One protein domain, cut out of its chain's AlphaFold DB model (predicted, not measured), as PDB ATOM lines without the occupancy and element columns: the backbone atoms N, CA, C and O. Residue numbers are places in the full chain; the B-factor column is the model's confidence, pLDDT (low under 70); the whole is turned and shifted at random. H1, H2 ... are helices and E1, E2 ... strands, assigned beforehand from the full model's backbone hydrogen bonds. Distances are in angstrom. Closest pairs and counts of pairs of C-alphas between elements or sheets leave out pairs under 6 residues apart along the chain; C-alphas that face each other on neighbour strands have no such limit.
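This is residues 147 to 196 and 231 to 289 of the 319 residues of the protein "NAD(P)-bd_dom domain-containing protein" of Pseudocercospora eumusae (UniProt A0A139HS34). An elongated model has the helical hairpin H4 and H5 toward one end and helix H3 toward the other, with the short helix H2 and the two-stranded parallel sheet E1 and E4 between them. The small antiparallel pair E2 and E3 lies off to one side, and a long stretch without named elements, residues 152 to 170, runs past the hairpin from the small helix H1 to H2. The printed part has 109 residues, with five named helices and four named strands in the order H1, H2, E1, E2, E3, H3, E4, H4, H5; the class is mixed, helices and strands. By its radius of gyration of the C-alphas, 14.4 A, the whole is compact, and the C-alphas span 47 by 27 by 21 A along their three main axes.

H1 is residues 147 to 151, with C-alpha 147 at (31.541, 8.059, -34.591). H2 is residues 171 to 174, E1 residues 182 to 186, 13.1 A long, and E2 residues 192 to 194. After the cut come E3, residues 231 to 233, and H3, residues 234 to 245, 17.0 A long from C-alpha 234 at (10.429, 1.758, -44.079). E4 is residues 253 to 257, 13.0 A; H4 is residues 259 to 271, 18.2 A; H5 is residues 275 to 285, 15.4 A, with C-alpha 285 at (23.248, 5.980, -41.259).

H1 is close to but not clearly touching H5, the closest C-alphas being those of Leu 148 and Ala 285, 7.0 A apart. H2 touches H5, the C-alphas of Ala 172 and Met 280 coming closest at 5.1 A. E1 and E4 are parallel at 23 degrees, with N 185 and O 255 within hydrogen-bond range at 2.8 A. Residues 176 to 177 pair, antiparallel, with residues 182 to 183 of E1. E2 and E3 are antiparallel at 136 degrees, with N 193 and O 232 at 2.9 A. The closest C-alphas of E1 and H3, Phe 185 and His 234, are 6.9 A apart. H4 and H5 form a helical hairpin: they touch, closest at the C-alphas of Met 270 and Gly 277, 4.4 A, at a shallow tilt of 29 degrees, opposite ways. H3 is apart from both. In H1, H3 and H5 every O i to N i+4 pair is within hydrogen-bond range, in H4 7 of 9, and H2 is too short for such a pair.

The two C-alphas farthest apart, those of Ala 157 and Ser 250, are 47.1 A apart. Residues 197 to 230 are not printed, and C-alphas 196 and 231 are 10.2 A apart across the cut. The link from H1 to H2 is long, 19 residues. Mean pLDDT of the printed part is 71.3; 39 residues are under 70, among them residues 147 to 169 and 189 to 196.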
ATOM      1  N   SER A 147      30.761   8.863 -33.632       53.56
ATOM      2  CA  SER A 147      31.541   8.059 -34.591       53.56
ATOM      3  C   SER A 147      30.845   8.005 -35.947       53.56
ATOM      4  O   SER A 147      31.441   8.329 -36.965       53.56
ATOM      5  N   LEU A 148      29.549   7.680 -35.943       50.19
ATOM      6  CA  LEU A 148      28.748   7.602 -37.163       50.19
ATOM      7  C   LEU A 148      28.595   8.977 -37.830       50.19
ATOM      8  O   LEU A 148      28.539   9.073 -39.049       50.19
ATOM      9  N   ALA A 149      28.533  10.048 -37.035       50.59
ATOM     10  CA  ALA A 149      28.543  11.415 -37.537       50.59
ATOM     11  C   ALA A 149      29.866  11.727 -38.262       50.59
ATOM     12  O   ALA A 149      29.838  12.156 -39.416       50.59
ATOM     13  N   ASN A 150      31.015  11.441 -37.643       53.50
ATOM     14  CA  ASN A 150      32.331  11.679 -38.243       53.50
ATOM     15  C   ASN A 150      32.528  10.895 -39.554       53.50
ATOM     16  O   ASN A 150      33.024  11.466 -40.526       53.50
ATOM     17  N   ASP A 151      32.053   9.647 -39.616       44.22
ATOM     18  CA  ASP A 151      32.145   8.778 -40.802       44.22
ATOM     19  C   ASP A 151      31.252   9.245 -41.970       44.22
ATOM     20  O   ASP A 151      31.497   8.907 -43.125       44.22
ATOM     21  N   VAL A 152      30.228  10.063 -41.700       48.47
ATOM     22  CA  VAL A 152      29.391  10.740 -42.715       48.47
ATOM     23  C   VAL A 152      29.969  12.124 -43.079       48.47
ATOM     24  O   VAL A 152      29.340  12.895 -43.798       48.47
ATOM     25  N   LEU A 153      31.183  12.457 -42.613       46.88
ATOM     26  CA  LEU A 153      31.803  13.788 -42.702       46.88
ATOM     27  C   LEU A 153      31.025  14.879 -41.938       46.88
ATOM     28  O   LEU A 153      31.098  16.065 -42.275       46.88
ATOM     29  N   ILE A 154      30.328  14.510 -40.859       47.03
ATOM     30  CA  ILE A 154      29.749  15.408 -39.845       47.03
ATOM     31  C   ILE A 154      30.770  15.530 -38.693       47.03
ATOM     32  O   ILE A 154      30.535  15.084 -37.581       47.03
ATOM     33  N   ASP A 155      31.951  16.084 -38.993       32.53
ATOM     34  CA  ASP A 155      33.084  16.256 -38.055       32.53
ATOM     35  C   ASP A 155      32.707  16.946 -36.716       32.53
ATOM     36  O   ASP A 155      31.725  17.672 -36.649       32.53
ATOM     37  N   ALA A 156      33.491  16.826 -35.644       35.66
ATOM     38  CA  ALA A 156      33.147  17.299 -34.292       35.66
ATOM     39  C   ALA A 156      32.948  18.833 -34.153       35.66
ATOM     40  O   ALA A 156      32.240  19.295 -33.252       35.66
ATOM     41  N   ALA A 157      33.494  19.636 -35.075       32.38
ATOM     42  CA  ALA A 157      33.180  21.068 -35.210       32.38
ATOM     43  C   ALA A 157      31.794  21.334 -35.859       32.38
ATOM     44  O   ALA A 157      31.279  22.451 -35.817       32.38
ATOM     45  N   ALA A 158      31.166  20.295 -36.421       37.59
ATOM     46  CA  ALA A 158      29.870  20.252 -37.105       37.59
ATOM     47  C   ALA A 158      28.672  20.033 -36.180       37.59
ATOM     48  O   ALA A 158      27.577  19.754 -36.669       37.59
ATOM     49  N   LYS A 159      28.801  20.247 -34.862       36.19
ATOM     50  CA  LYS A 159      27.649  20.233 -33.932       36.19
ATOM     51  C   LYS A 159      26.516  21.217 -34.312       36.19
ATOM     52  O   LYS A 159      25.497  21.269 -33.629       36.19
ATOM     53  N   ARG A 160      26.675  21.997 -35.391       34.81
ATOM     54  CA  ARG A 160      25.729  22.980 -35.936       34.81
ATOM     55  C   ARG A 160      25.529  22.907 -37.468       34.81
ATOM     56  O   ARG A 160      25.029  23.893 -38.005       34.81
ATOM     57  N   VAL A 161      25.952  21.823 -38.145       34.88
ATOM     58  CA  VAL A 161      25.713  21.588 -39.594       34.88
ATOM     59  C   VAL A 161      25.094  20.191 -39.840       34.88
ATOM     60  O   VAL A 161      25.830  19.209 -39.851       34.88
ATOM     61  N   ARG A 162      23.762  20.070 -39.989       47.84
ATOM     62  CA  ARG A 162      22.978  18.816 -40.116       47.84
ATOM     63  C   ARG A 162      22.392  18.636 -41.520       47.84
ATOM     64  O   ARG A 162      21.495  19.370 -41.942       47.84
ATOM     65  N   ASP A 163      22.840  17.581 -42.201       36.31
ATOM     66  CA  ASP A 163      22.532  17.285 -43.605       36.31
ATOM     67  C   ASP A 163      21.173  16.612 -43.868       36.31
ATOM     68  O   ASP A 163      20.717  15.707 -43.172       36.31
ATOM     69  N   CYS A 164      20.540  17.058 -44.954       38.06
ATOM     70  CA  CYS A 164      19.159  16.810 -45.367       38.06
ATOM     71  C   CYS A 164      18.771  15.330 -45.615       38.06
ATOM     72  O   CYS A 164      19.310  14.692 -46.522       38.06
ATOM     73  N   ILE A 165      17.697  14.845 -44.971       45.50
ATOM     74  CA  ILE A 165      17.029  13.565 -45.299       45.50
ATOM     75  C   ILE A 165      15.738  13.840 -46.102       45.50
ATOM     76  O   ILE A 165      14.781  14.413 -45.587       45.50
ATOM     77  N   ASN A 166      15.692  13.433 -47.375       46.72
ATOM     78  CA  ASN A 166      14.538  13.567 -48.276       46.72
ATOM     79  C   ASN A 166      13.899  12.198 -48.524       46.72
ATOM     80  O   ASN A 166      14.592  11.314 -49.011       46.72
ATOM     81  N   LEU A 167      12.579  12.059 -48.349       51.75
ATOM     82  CA  LEU A 167      11.804  10.826 -48.562       51.75
ATOM     83  C   LEU A 167      11.695  10.339 -50.034       51.75
ATOM     84  O   LEU A 167      10.742   9.657 -50.406       51.75
ATOM     85  N   ALA A 168      12.632  10.701 -50.911       55.91
ATOM     86  CA  ALA A 168      12.641  10.254 -52.297       55.91
ATOM     87  C   ALA A 168      13.012   8.762 -52.373       55.91
ATOM     88  O   ALA A 168      14.176   8.401 -52.199       55.91
ATOM     89  N   CYS A 169      12.028   7.905 -52.658       62.50
ATOM     90  CA  CYS A 169      12.162   6.451 -52.786       62.50
ATOM     91  C   CYS A 169      13.055   6.041 -53.975       62.50
ATOM     92  O   CYS A 169      12.558   5.628 -55.014       62.50
ATOM     93  N   THR A 170      14.378   6.161 -53.861       75.81
ATOM     94  CA  THR A 170      15.335   5.680 -54.876       75.81
ATOM     95  C   THR A 170      16.201   4.549 -54.330       75.81
ATOM     96  O   THR A 170      16.323   4.402 -53.110       75.81
ATOM     97  N   LYS A 171      16.869   3.798 -55.226       81.69
ATOM     98  CA  LYS A 171      17.808   2.718 -54.860       81.69
ATOM     99  C   LYS A 171      18.855   3.201 -53.855       81.69
ATOM    100  O   LYS A 171      19.166   2.499 -52.900       81.69
ATOM    101  N   ALA A 172      19.349   4.421 -54.081       74.31
ATOM    102  CA  ALA A 172      20.404   5.051 -53.297       74.31
ATOM    103  C   ALA A 172      19.954   5.573 -51.919       74.31
ATOM    104  O   ALA A 172      20.796   5.889 -51.092       74.31
ATOM    105  N   ARG A 173      18.642   5.720 -51.689       77.62
ATOM    106  CA  ARG A 173      18.094   6.357 -50.480       77.62
ATOM    107  C   ARG A 173      17.334   5.372 -49.610       77.62
ATOM    108  O   ARG A 173      17.768   5.071 -48.517       77.62
ATOM    109  N   TYR A 174      16.233   4.823 -50.116       80.19
ATOM    110  CA  TYR A 174      15.375   3.893 -49.365       80.19
ATOM    111  C   TYR A 174      15.261   2.533 -50.056       80.19
ATOM    112  O   TYR A 174      14.264   1.836 -49.904       80.19
ATOM    113  N   GLY A 175      16.241   2.182 -50.892       84.75
ATOM    114  CA  GLY A 175      16.334   0.853 -51.492       84.75
ATOM    115  C   GLY A 175      15.292   0.530 -52.568       84.75
ATOM    116  O   GLY A 175      15.255  -0.613 -53.011       84.75
ATOM    117  N   PHE A 176      14.474   1.491 -53.014       83.69
ATOM    118  CA  PHE A 176      13.438   1.260 -54.029       83.69
ATOM    119  C   PHE A 176      14.009   1.242 -55.449       83.69
ATOM    120  O   PHE A 176      14.589   2.220 -55.929       83.69
ATOM    121  N   ASP A 177      13.756   0.147 -56.148       86.94
ATOM    122  CA  ASP A 177      14.066  -0.076 -57.550       86.94
ATOM    123  C   ASP A 177      12.777  -0.409 -58.305       86.94
ATOM    124  O   ASP A 177      12.377  -1.566 -58.410       86.94
ATOM    125  N   PHE A 178      12.093   0.620 -58.807       80.81
ATOM    126  CA  PHE A 178      10.818   0.444 -59.506       80.81
ATOM    127  C   PHE A 178      10.951  -0.309 -60.837       80.81
ATOM    128  O   PHE A 178       9.989  -0.949 -61.251       80.81
ATOM    129  N   GLY A 179      12.116  -0.240 -61.495       80.12
ATOM    130  CA  GLY A 179      12.348  -0.925 -62.772       80.12
ATOM    131  C   GLY A 179      12.406  -2.440 -62.595       80.12
ATOM    132  O   GLY A 179      11.742  -3.173 -63.318       80.12
ATOM    133  N   GLU A 180      13.123  -2.887 -61.566       88.62
ATOM    134  CA  GLU A 180      13.254  -4.309 -61.215       88.62
ATOM    135  C   GLU A 180      12.166  -4.794 -60.243       88.62
ATOM    136  O   GLU A 180      12.210  -5.937 -59.789       88.62
ATOM    137  N   LYS A 181      11.234  -3.911 -59.851       86.69
ATOM    138  CA  LYS A 181      10.300  -4.114 -58.732       86.69
ATOM    139  C   LYS A 181      11.001  -4.727 -57.521       86.69
ATOM    140  O   LYS A 181      10.630  -5.775 -57.008       86.69
ATOM    141  N   LYS A 182      12.068  -4.089 -57.063       92.88
ATOM    142  CA  LYS A 182      12.873  -4.565 -55.937       92.88
ATOM    143  C   LYS A 182      12.898  -3.510 -54.841       92.88
ATOM    144  O   LYS A 182      13.011  -2.320 -55.118       92.88
ATOM    145  N   ILE A 183      12.827  -3.954 -53.594       89.69
ATOM    146  CA  ILE A 183      13.070  -3.115 -52.425       89.69
ATOM    147  C   ILE A 183      14.143  -3.759 -51.551       89.69
ATOM    148  O   ILE A 183      14.124  -4.966 -51.313       89.69
ATOM    149  N   VAL A 184      15.095  -2.943 -51.107       90.75
ATOM    150  CA  VAL A 184      16.047  -3.305 -50.056       90.75
ATOM    151  C   VAL A 184      15.610  -2.609 -48.773       90.75
ATOM    152  O   VAL A 184      15.728  -1.388 -48.673       90.75
ATOM    153  N   PHE A 185      15.085  -3.377 -47.825       87.50
ATOM    154  CA  PHE A 185      14.881  -2.940 -46.452       87.50
ATOM    155  C   PHE A 185      16.225  -2.891 -45.735       87.50
ATOM    156  O   PHE A 185      17.062  -3.778 -45.914       87.50
ATOM    157  N   PHE A 186      16.438  -1.830 -44.964       85.56
ATOM    158  CA  PHE A 186      17.608  -1.720 -44.102       85.56
ATOM    159  C   PHE A 186      17.187  -2.231 -42.722       85.56
ATOM    160  O   PHE A 186      16.172  -1.780 -42.182       85.56
ATOM    161  N   ASP A 187      17.917  -3.217 -42.213       80.56
ATOM    162  CA  ASP A 187      17.544  -4.066 -41.081       80.56
ATOM    163  C   ASP A 187      16.198  -4.776 -41.297       80.56
ATOM    164  O   ASP A 187      15.969  -5.383 -42.343       80.56
ATOM    165  N   ASP A 188      15.299  -4.724 -40.312       70.06
ATOM    166  CA  ASP A 188      13.984  -5.374 -40.319       70.06
ATOM    167  C   ASP A 188      12.862  -4.486 -40.895       70.06
ATOM    168  O   ASP A 188      11.693  -4.871 -40.900       70.06
ATOM    169  N   GLY A 189      13.199  -3.278 -41.365       60.16
ATOM    170  CA  GLY A 189      12.241  -2.311 -41.904       60.16
ATOM    171  C   GLY A 189      11.367  -1.600 -40.858       60.16
ATOM    172  O   GLY A 189      10.512  -0.792 -41.246       60.16
ATOM    173  N   ASN A 190      11.590  -1.842 -39.558       65.06
ATOM    174  CA  ASN A 190      10.863  -1.220 -38.445       65.06
ATOM    175  C   ASN A 190      11.551   0.036 -37.893       65.06
ATOM    176  O   ASN A 190      11.064   0.644 -36.931       65.06
ATOM    177  N   THR A 191      12.660   0.464 -38.496       64.75
ATOM    178  CA  THR A 191      13.312   1.716 -38.112       64.75
ATOM    179  C   THR A 191      12.427   2.909 -38.462       64.75
ATOM    180  O   THR A 191      11.939   3.080 -39.581       64.75
ATOM    181  N   LYS A 192      12.203   3.735 -37.444       64.81
ATOM    182  CA  LYS A 192      11.394   4.947 -37.475       64.81
ATOM    183  C   LYS A 192      12.166   6.078 -38.149       64.81
ATOM    184  O   LYS A 192      13.255   6.418 -37.707       64.81
ATOM    185  N   ILE A 193      11.571   6.694 -39.167       65.50
ATOM    186  CA  ILE A 193      12.147   7.820 -39.915       65.50
ATOM    187  C   ILE A 193      11.199   9.011 -39.813       65.50
ATOM    188  O   ILE A 193       9.974   8.855 -39.872       65.50
ATOM    189  N   THR A 194      11.749  10.214 -39.650       61.31
ATOM    190  CA  THR A 194      10.962  11.423 -39.380       61.31
ATOM    191  C   THR A 194      11.167  12.502 -40.451       61.31
ATOM    192  O   THR A 194      12.292  12.833 -40.798       61.31
ATOM    193  N   SER A 195      10.055  13.135 -40.854       63.34
ATOM    194  CA  SER A 195       9.951  14.397 -41.623       63.34
ATOM    195  C   SER A 195       9.939  14.329 -43.164       63.34
ATOM    196  O   SER A 195      10.404  13.391 -43.797       63.34
ATOM    197  N   THR A 196       9.343  15.362 -43.775       67.69
ATOM    198  CA  THR A 196       9.332  15.647 -45.222       67.69
ATOM    199  C   THR A 196       9.473  17.153 -45.452       67.69
ATOM    200  O   THR A 196       9.044  17.943 -44.612       67.69
ATOM    201  N   THR A 231       6.174   9.813 -37.788       61.00
ATOM    202  CA  THR A 231       7.157   8.759 -37.952       61.00
ATOM    203  C   THR A 231       6.611   7.788 -38.982       61.00
ATOM    204  O   THR A 231       5.464   7.365 -38.842       61.00
ATOM    205  N   VAL A 232       7.392   7.489 -40.013       61.22
ATOM    206  CA  VAL A 232       7.114   6.394 -40.948       61.22
ATOM    207  C   VAL A 232       8.136   5.298 -40.744       61.22
ATOM    208  O   VAL A 232       9.315   5.577 -40.533       61.22
ATOM    209  N   LEU A 233       7.666   4.063 -40.812       74.75
ATOM    210  CA  LEU A 233       8.524   2.904 -40.966       74.75
ATOM    211  C   LEU A 233       8.906   2.750 -42.439       74.75
ATOM    212  O   LEU A 233       8.161   3.155 -43.337       74.75
ATOM    213  N   HIS A 234      10.046   2.119 -42.709       76.00
ATOM    214  CA  HIS A 234      10.429   1.758 -44.079       76.00
ATOM    215  C   HIS A 234       9.349   0.883 -44.732       76.00
ATOM    216  O   HIS A 234       9.018   1.069 -45.905       76.00
ATOM    217  N   ARG A 235       8.713   0.006 -43.939       83.38
ATOM    218  CA  ARG A 235       7.530  -0.769 -44.339       83.38
ATOM    219  C   ARG A 235       6.336   0.103 -44.728       83.38
ATOM    220  O   ARG A 235       5.734  -0.141 -45.770       83.38
ATOM    221  N   ASP A 236       6.042   1.159 -43.966       78.31
ATOM    222  CA  ASP A 236       4.931   2.073 -44.273       78.31
ATOM    223  C   ASP A 236       5.126   2.762 -45.632       78.31
ATOM    224  O   ASP A 236       4.159   3.031 -46.351       78.31
ATOM    225  N   MET A 237       6.380   3.049 -46.005       76.88
ATOM    226  CA  MET A 237       6.708   3.610 -47.318       76.88
ATOM    227  C   MET A 237       6.405   2.617 -48.442       76.88
ATOM    228  O   MET A 237       5.878   3.014 -49.482       76.88
ATOM    229  N   PHE A 238       6.708   1.334 -48.242       83.75
ATOM    230  CA  PHE A 238       6.408   0.301 -49.228       83.75
ATOM    231  C   PHE A 238       4.899   0.051 -49.345       83.75
ATOM    232  O   PHE A 238       4.369   0.048 -50.454       83.75
ATOM    233  N   ASP A 239       4.181  -0.013 -48.222       80.75
ATOM    234  CA  ASP A 239       2.714  -0.115 -48.207       80.75
ATOM    235  C   ASP A 239       2.049   1.082 -48.891       80.75
ATOM    236  O   ASP A 239       1.025   0.946 -49.569       80.75
ATOM    237  N   PHE A 240       2.624   2.278 -48.731       70.88
ATOM    238  CA  PHE A 240       2.195   3.461 -49.466       70.88
ATOM    239  C   PHE A 240       2.382   3.281 -50.971       70.88
ATOM    240  O   PHE A 240       1.434   3.535 -51.713       70.88
ATOM    241  N   VAL A 241       3.560   2.824 -51.410       74.62
ATOM    242  CA  VAL A 241       3.854   2.566 -52.826       74.62
ATOM    243  C   VAL A 241       2.851   1.581 -53.413       74.62
ATOM    244  O   VAL A 241       2.189   1.933 -54.383       74.62
ATOM    245  N   LEU A 242       2.675   0.406 -52.802       77.81
ATOM    246  CA  LEU A 242       1.735  -0.614 -53.278       77.81
ATOM    247  C   LEU A 242       0.312  -0.060 -53.395       77.81
ATOM    248  O   LEU A 242      -0.372  -0.268 -54.395       77.81
ATOM    249  N   ARG A 243      -0.119   0.722 -52.401       73.12
ATOM    250  CA  ARG A 243      -1.452   1.324 -52.394       73.12
ATOM    251  C   ARG A 243      -1.658   2.338 -53.518       73.12
ATOM    252  O   ARG A 243      -2.723   2.331 -54.127       73.12
ATOM    253  N   VAL A 244      -0.703   3.238 -53.766       60.91
ATOM    254  CA  VAL A 244      -0.878   4.295 -54.784       60.91
ATOM    255  C   VAL A 244      -0.677   3.789 -56.206       60.91
ATOM    256  O   VAL A 244      -1.244   4.361 -57.132       60.91
ATOM    257  N   THR A 245       0.111   2.729 -56.391       73.38
ATOM    258  CA  THR A 245       0.314   2.105 -57.704       73.38
ATOM    259  C   THR A 245      -0.724   1.028 -58.014       73.38
ATOM    260  O   THR A 245      -0.863   0.649 -59.174       73.38
ATOM    261  N   GLY A 246      -1.440   0.525 -57.003       76.44
ATOM    262  CA  GLY A 246      -2.310  -0.647 -57.129       76.44
ATOM    263  C   GLY A 246      -1.535  -1.958 -57.321       76.44
ATOM    264  O   GLY A 246      -2.122  -2.964 -57.720       76.44
ATOM    265  N   ASP A 247      -0.221  -1.949 -57.082       82.69
ATOM    266  CA  ASP A 247       0.636  -3.119 -57.243       82.69
ATOM    267  C   ASP A 247       0.511  -4.076 -56.046       82.69
ATOM    268  O   ASP A 247       0.012  -3.723 -54.976       82.69
ATOM    269  N   LYS A 248       0.975  -5.314 -56.224       90.62
ATOM    270  CA  LYS A 248       0.959  -6.346 -55.181       90.62
ATOM    271  C   LYS A 248       2.365  -6.604 -54.674       90.62
ATOM    272  O   LYS A 248       3.294  -6.695 -55.466       90.62
ATOM    273  N   GLU A 249       2.500  -6.823 -53.372       92.25
ATOM    274  CA  GLU A 249       3.777  -7.185 -52.747       92.25
ATOM    275  C   GLU A 249       4.424  -8.417 -53.390       92.25
ATOM    276  O   GLU A 249       5.630  -8.433 -53.597       92.25
ATOM    277  N   SER A 250       3.622  -9.403 -53.805       95.12
ATOM    278  CA  SER A 250       4.094 -10.602 -54.514       95.12
ATOM    279  C   SER A 250       4.824 -10.308 -55.828       95.12
ATOM    280  O   SER A 250       5.529 -11.170 -56.339       95.12
ATOM    281  N   ASN A 251       4.632  -9.115 -56.396       92.31
ATOM    282  CA  ASN A 251       5.297  -8.685 -57.624       92.31
ATOM    283  C   ASN A 251       6.663  -8.048 -57.351       92.31
ATOM    284  O   ASN A 251       7.324  -7.628 -58.298       92.31
ATOM    285  N   TRP A 252       7.049  -7.927 -56.079       91.81
ATOM    286  CA  TRP A 252       8.269  -7.268 -55.661       91.81
ATOM    287  C   TRP A 252       9.274  -8.255 -55.073       91.81
ATOM    288  O   TRP A 252       8.927  -9.180 -54.343       91.81
ATOM    289  N   LYS A 253      10.557  -8.023 -55.353       96.12
ATOM    290  CA  LYS A 253      11.667  -8.701 -54.687       96.12
ATOM    291  C   LYS A 253      12.039  -7.945 -53.416       96.12
ATOM    292  O   LYS A 253      12.582  -6.843 -53.487       96.12
ATOM    293  N   LEU A 254      11.775  -8.561 -52.268       93.94
ATOM    294  CA  LEU A 254      12.094  -8.013 -50.953       93.94
ATOM    295  C   LEU A 254      13.459  -8.541 -50.508       93.94
ATOM    296  O   LEU A 254      13.659  -9.747 -50.383       93.94
ATOM    297  N   ILE A 255      14.404  -7.633 -50.294       92.19
ATOM    298  CA  ILE A 255      15.741  -7.930 -49.774       92.19
ATOM    299  C   ILE A 255      15.888  -7.211 -48.440       92.19
ATOM    300  O   ILE A 255      15.404  -6.092 -48.304       92.19
ATOM    301  N   HIS A 256      16.564  -7.839 -47.486       90.50
ATOM    302  CA  HIS A 256      16.954  -7.210 -46.229       90.50
ATOM    303  C   HIS A 256      18.478  -7.162 -46.183       90.50
ATOM    304  O   HIS A 256      19.139  -8.138 -46.546       90.50
ATOM    305  N   GLU A 257      19.022  -6.021 -45.790       89.50
ATOM    306  CA  GLU A 257      20.451  -5.836 -45.556       89.50
ATOM    307  C   GLU A 257      20.642  -5.249 -44.164       89.50
ATOM    308  O   GLU A 257      19.926  -4.316 -43.802       89.50
ATOM    309  N   ASP A 258      21.622  -5.755 -43.419       88.12
ATOM    310  CA  ASP A 258      22.043  -5.135 -42.165       88.12
ATOM    311  C   ASP A 258      22.533  -3.702 -42.440       88.12
ATOM    312  O   ASP A 258      23.352  -3.459 -43.339       88.12
ATOM    313  N   ALA A 259      21.986  -2.731 -41.709       83.88
ATOM    314  CA  ALA A 259      22.271  -1.321 -41.925       83.88
ATOM    315  C   ALA A 259      23.729  -0.985 -41.605       83.88
ATOM    316  O   ALA A 259      24.315  -0.147 -42.289       83.88
ATOM    317  N   LYS A 260      24.349  -1.653 -40.626       82.50
ATOM    318  CA  LYS A 260      25.752  -1.419 -40.274       82.50
ATOM    319  C   LYS A 260      26.677  -1.924 -41.382       82.50
ATOM    320  O   LYS A 260      27.508  -1.159 -41.864       82.50
ATOM    321  N   GLU A 261      26.485  -3.152 -41.854       86.44
ATOM    322  CA  GLU A 261      27.279  -3.710 -42.960       86.44
ATOM    323  C   GLU A 261      27.100  -2.907 -44.255       86.44
ATOM    324  O   GLU A 261      28.038  -2.688 -45.027       86.44
ATOM    325  N   ARG A 262      25.868  -2.456 -44.516       85.94
ATOM    326  CA  ARG A 262      25.566  -1.583 -45.647       85.94
ATOM    327  C   ARG A 262      26.257  -0.229 -45.509       85.94
ATOM    328  O   ARG A 262      26.797   0.254 -46.501       85.94
ATOM    329  N   PHE A 263      26.248   0.365 -44.318       81.88
ATOM    330  CA  PHE A 263      26.905   1.636 -44.035       81.88
ATOM    331  C   PHE A 263      28.411   1.539 -44.289       81.88
ATOM    332  O   PHE A 263      28.918   2.265 -45.141       81.88
ATOM    333  N   GLU A 264      29.091   0.585 -43.647       82.44
ATOM    334  CA  GLU A 264      30.539   0.361 -43.783       82.44
ATOM    335  C   GLU A 264      30.939   0.172 -45.253       82.44
ATOM    336  O   GLU A 264      31.851   0.828 -45.755       82.44
ATOM    337  N   ARG A 265      30.173  -0.632 -46.001       85.94
ATOM    338  CA  ARG A 265      30.428  -0.870 -47.427       85.94
ATOM    339  C   ARG A 265      30.351   0.396 -48.282       85.94
ATOM    340  O   ARG A 265      31.045   0.483 -49.295       85.94
ATOM    341  N   PHE A 266      29.474   1.343 -47.949       83.75
ATOM    342  CA  PHE A 266      29.312   2.568 -48.734       83.75
ATOM    343  C   PHE A 266      30.179   3.731 -48.245       83.75
ATOM    344  O   PHE A 266      30.464   4.609 -49.063       83.75
ATOM    345  N   VAL A 267      30.687   3.708 -47.004       76.56
ATOM    346  CA  VAL A 267      31.750   4.623 -46.540       76.56
ATOM    347  C   VAL A 267      32.972   4.514 -47.453       76.56
ATOM    348  O   VAL A 267      33.350   5.508 -48.066       76.56
ATOM    349  N   ASP A 268      33.482   3.304 -47.700       77.81
ATOM    350  CA  ASP A 268      34.630   3.076 -48.598       77.81
ATOM    351  C   ASP A 268      34.408   3.613 -50.024       77.81
ATOM    352  O   ASP A 268      35.339   4.002 -50.738       77.81
ATOM    353  N   VAL A 269      33.159   3.572 -50.494       80.00
ATOM    354  CA  VAL A 269      32.767   4.062 -51.822       80.00
ATOM    355  C   VAL A 269      32.675   5.589 -51.820       80.00
ATOM    356  O   VAL A 269      33.087   6.230 -52.789       80.00
ATOM    357  N   MET A 270      32.158   6.174 -50.738       76.38
ATOM    358  CA  MET A 270      32.079   7.616 -50.521       76.38
ATOM    359  C   MET A 270      33.469   8.253 -50.438       76.38
ATOM    360  O   MET A 270      33.701   9.254 -51.112       76.38
ATOM    361  N   GLU A 271      34.397   7.664 -49.678       73.69
ATOM    362  CA  GLU A 271      35.771   8.167 -49.516       73.69
ATOM    363  C   GLU A 271      36.526   8.269 -50.848       73.69
ATOM    364  O   GLU A 271      37.396   9.118 -51.028       73.69
ATOM    365  N   LYS A 272      36.126   7.467 -51.841       80.31
ATOM    366  CA  LYS A 272      36.638   7.521 -53.219       80.31
ATOM    367  C   LYS A 272      35.974   8.609 -54.079       80.31
ATOM    368  O   LYS A 272      36.129   8.605 -55.298       80.31
ATOM    369  N   GLY A 273      35.210   9.523 -53.478       72.62
ATOM    370  CA  GLY A 273      34.556  10.655 -54.143       72.62
ATOM    371  C   GLY A 273      33.257  10.311 -54.882       72.62
ATOM    372  O   GLY A 273      32.795  11.086 -55.720       72.62
ATOM    373  N   ASN A 274      32.652   9.147 -54.621       78.88
ATOM    374  CA  ASN A 274      31.451   8.713 -55.330       78.88
ATOM    375  C   ASN A 274      30.169   9.314 -54.719       78.88
ATOM    376  O   ASN A 274      29.804   9.013 -53.583       78.88
ATOM    377  N   VAL A 275      29.421  10.089 -55.510       69.94
ATOM    378  CA  VAL A 275      28.174  10.760 -55.080       69.94
ATOM    379  C   VAL A 275      27.054   9.775 -54.708       69.94
ATOM    380  O   VAL A 275      26.245  10.057 -53.823       69.94
ATOM    381  N   VAL A 276      26.987   8.609 -55.359       77.56
ATOM    382  CA  VAL A 276      26.022   7.555 -54.999       77.56
ATOM    383  C   VAL A 276      26.437   6.879 -53.696       77.56
ATOM    384  O   VAL A 276      25.570   6.618 -52.867       77.56
ATOM    385  N   GLY A 277      27.740   6.661 -53.491       76.06
ATOM    386  CA  GLY A 277      28.313   6.225 -52.216       76.06
ATOM    387  C   GLY A 277      27.921   7.166 -51.082       76.06
ATOM    388  O   GLY A 277      27.297   6.722 -50.130       76.06
ATOM    389  N   PHE A 278      28.140   8.474 -51.254       70.50
ATOM    390  CA  PHE A 278      27.721   9.499 -50.292       70.50
ATOM    391  C   PHE A 278      26.228   9.406 -49.933       70.50
ATOM    392  O   PHE A 278      25.862   9.374 -48.760       70.50
ATOM    393  N   ALA A 279      25.351   9.311 -50.940       69.88
ATOM    394  CA  ALA A 279      23.914   9.177 -50.704       69.88
ATOM    395  C   ALA A 279      23.563   7.876 -49.957       69.88
ATOM    396  O   ALA A 279      22.743   7.900 -49.046       69.88
ATOM    397  N   MET A 280      24.192   6.755 -50.310       79.31
ATOM    398  CA  MET A 280      23.964   5.473 -49.645       79.31
ATOM    399  C   MET A 280      24.431   5.494 -48.189       79.31
ATOM    400  O   MET A 280      23.691   5.034 -47.322       79.31
ATOM    401  N   THR A 281      25.607   6.059 -47.911       74.00
ATOM    402  CA  THR A 281      26.159   6.211 -46.559       74.00
ATOM    403  C   THR A 281      25.232   7.055 -45.690       74.00
ATOM    404  O   THR A 281      24.769   6.585 -44.652       74.00
ATOM    405  N   LEU A 282      24.855   8.250 -46.163       72.56
ATOM    406  CA  LEU A 282      23.973   9.166 -45.434       72.56
ATOM    407  C   LEU A 282      22.615   8.530 -45.111       72.56
ATOM    408  O   LEU A 282      22.154   8.596 -43.975       72.56
ATOM    409  N   TYR A 283      21.959   7.913 -46.096       75.38
ATOM    410  CA  TYR A 283      20.612   7.373 -45.896       75.38
ATOM    411  C   TYR A 283      20.602   6.047 -45.142       75.38
ATOM    412  O   TYR A 283      19.590   5.738 -44.525       75.38
ATOM    413  N   THR A 284      21.705   5.295 -45.148       77.25
ATOM    414  CA  THR A 284      21.842   4.089 -44.321       77.25
ATOM    415  C   THR A 284      22.144   4.451 -42.865       77.25
ATOM    416  O   THR A 284      21.589   3.827 -41.964       77.25
ATOM    417  N   ALA A 285      22.922   5.514 -42.612       74.00
ATOM    418  CA  ALA A 285      23.248   5.980 -41.259       74.00
ATOM    419  C   ALA A 285      21.999   6.213 -40.396       74.00
ATOM    420  O   ALA A 285      21.979   5.847 -39.228       74.00
ATOM    421  N   VAL A 286      20.925   6.740 -40.991       69.12
ATOM    422  CA  VAL A 286      19.627   6.997 -40.335       69.12
ATOM    423  C   VAL A 286      19.015   5.735 -39.710       69.12
ATOM    424  O   VAL A 286      18.256   5.835 -38.745       69.12
ATOM    425  N   PHE A 287      19.338   4.563 -40.263       72.69
ATOM    426  CA  PHE A 287      18.819   3.265 -39.843       72.69
ATOM    427  C   PHE A 287      19.713   2.570 -38.821       72.69
ATOM    428  O   PHE A 287      19.209   1.795 -38.013       72.69
ATOM    429  N   CYS A 288      21.004   2.907 -38.787       69.56
ATOM    430  CA  CYS A 288      21.904   2.449 -37.741       69.56
ATOM    431  C   CYS A 288      21.389   2.890 -36.361       69.56
ATOM    432  O   CYS A 288      20.842   3.986 -36.183       69.56
ATOM    433  N   ARG A 289      21.598   2.051 -35.341       63.78
ATOM    434  CA  ARG A 289      21.207   2.364 -33.958       63.78
ATOM    435  C   ARG A 289      21.784   3.721 -33.533       63.78
ATOM    436  O   ARG A 289      22.993   3.929 -33.601       63.78
TER     437      ARG A 289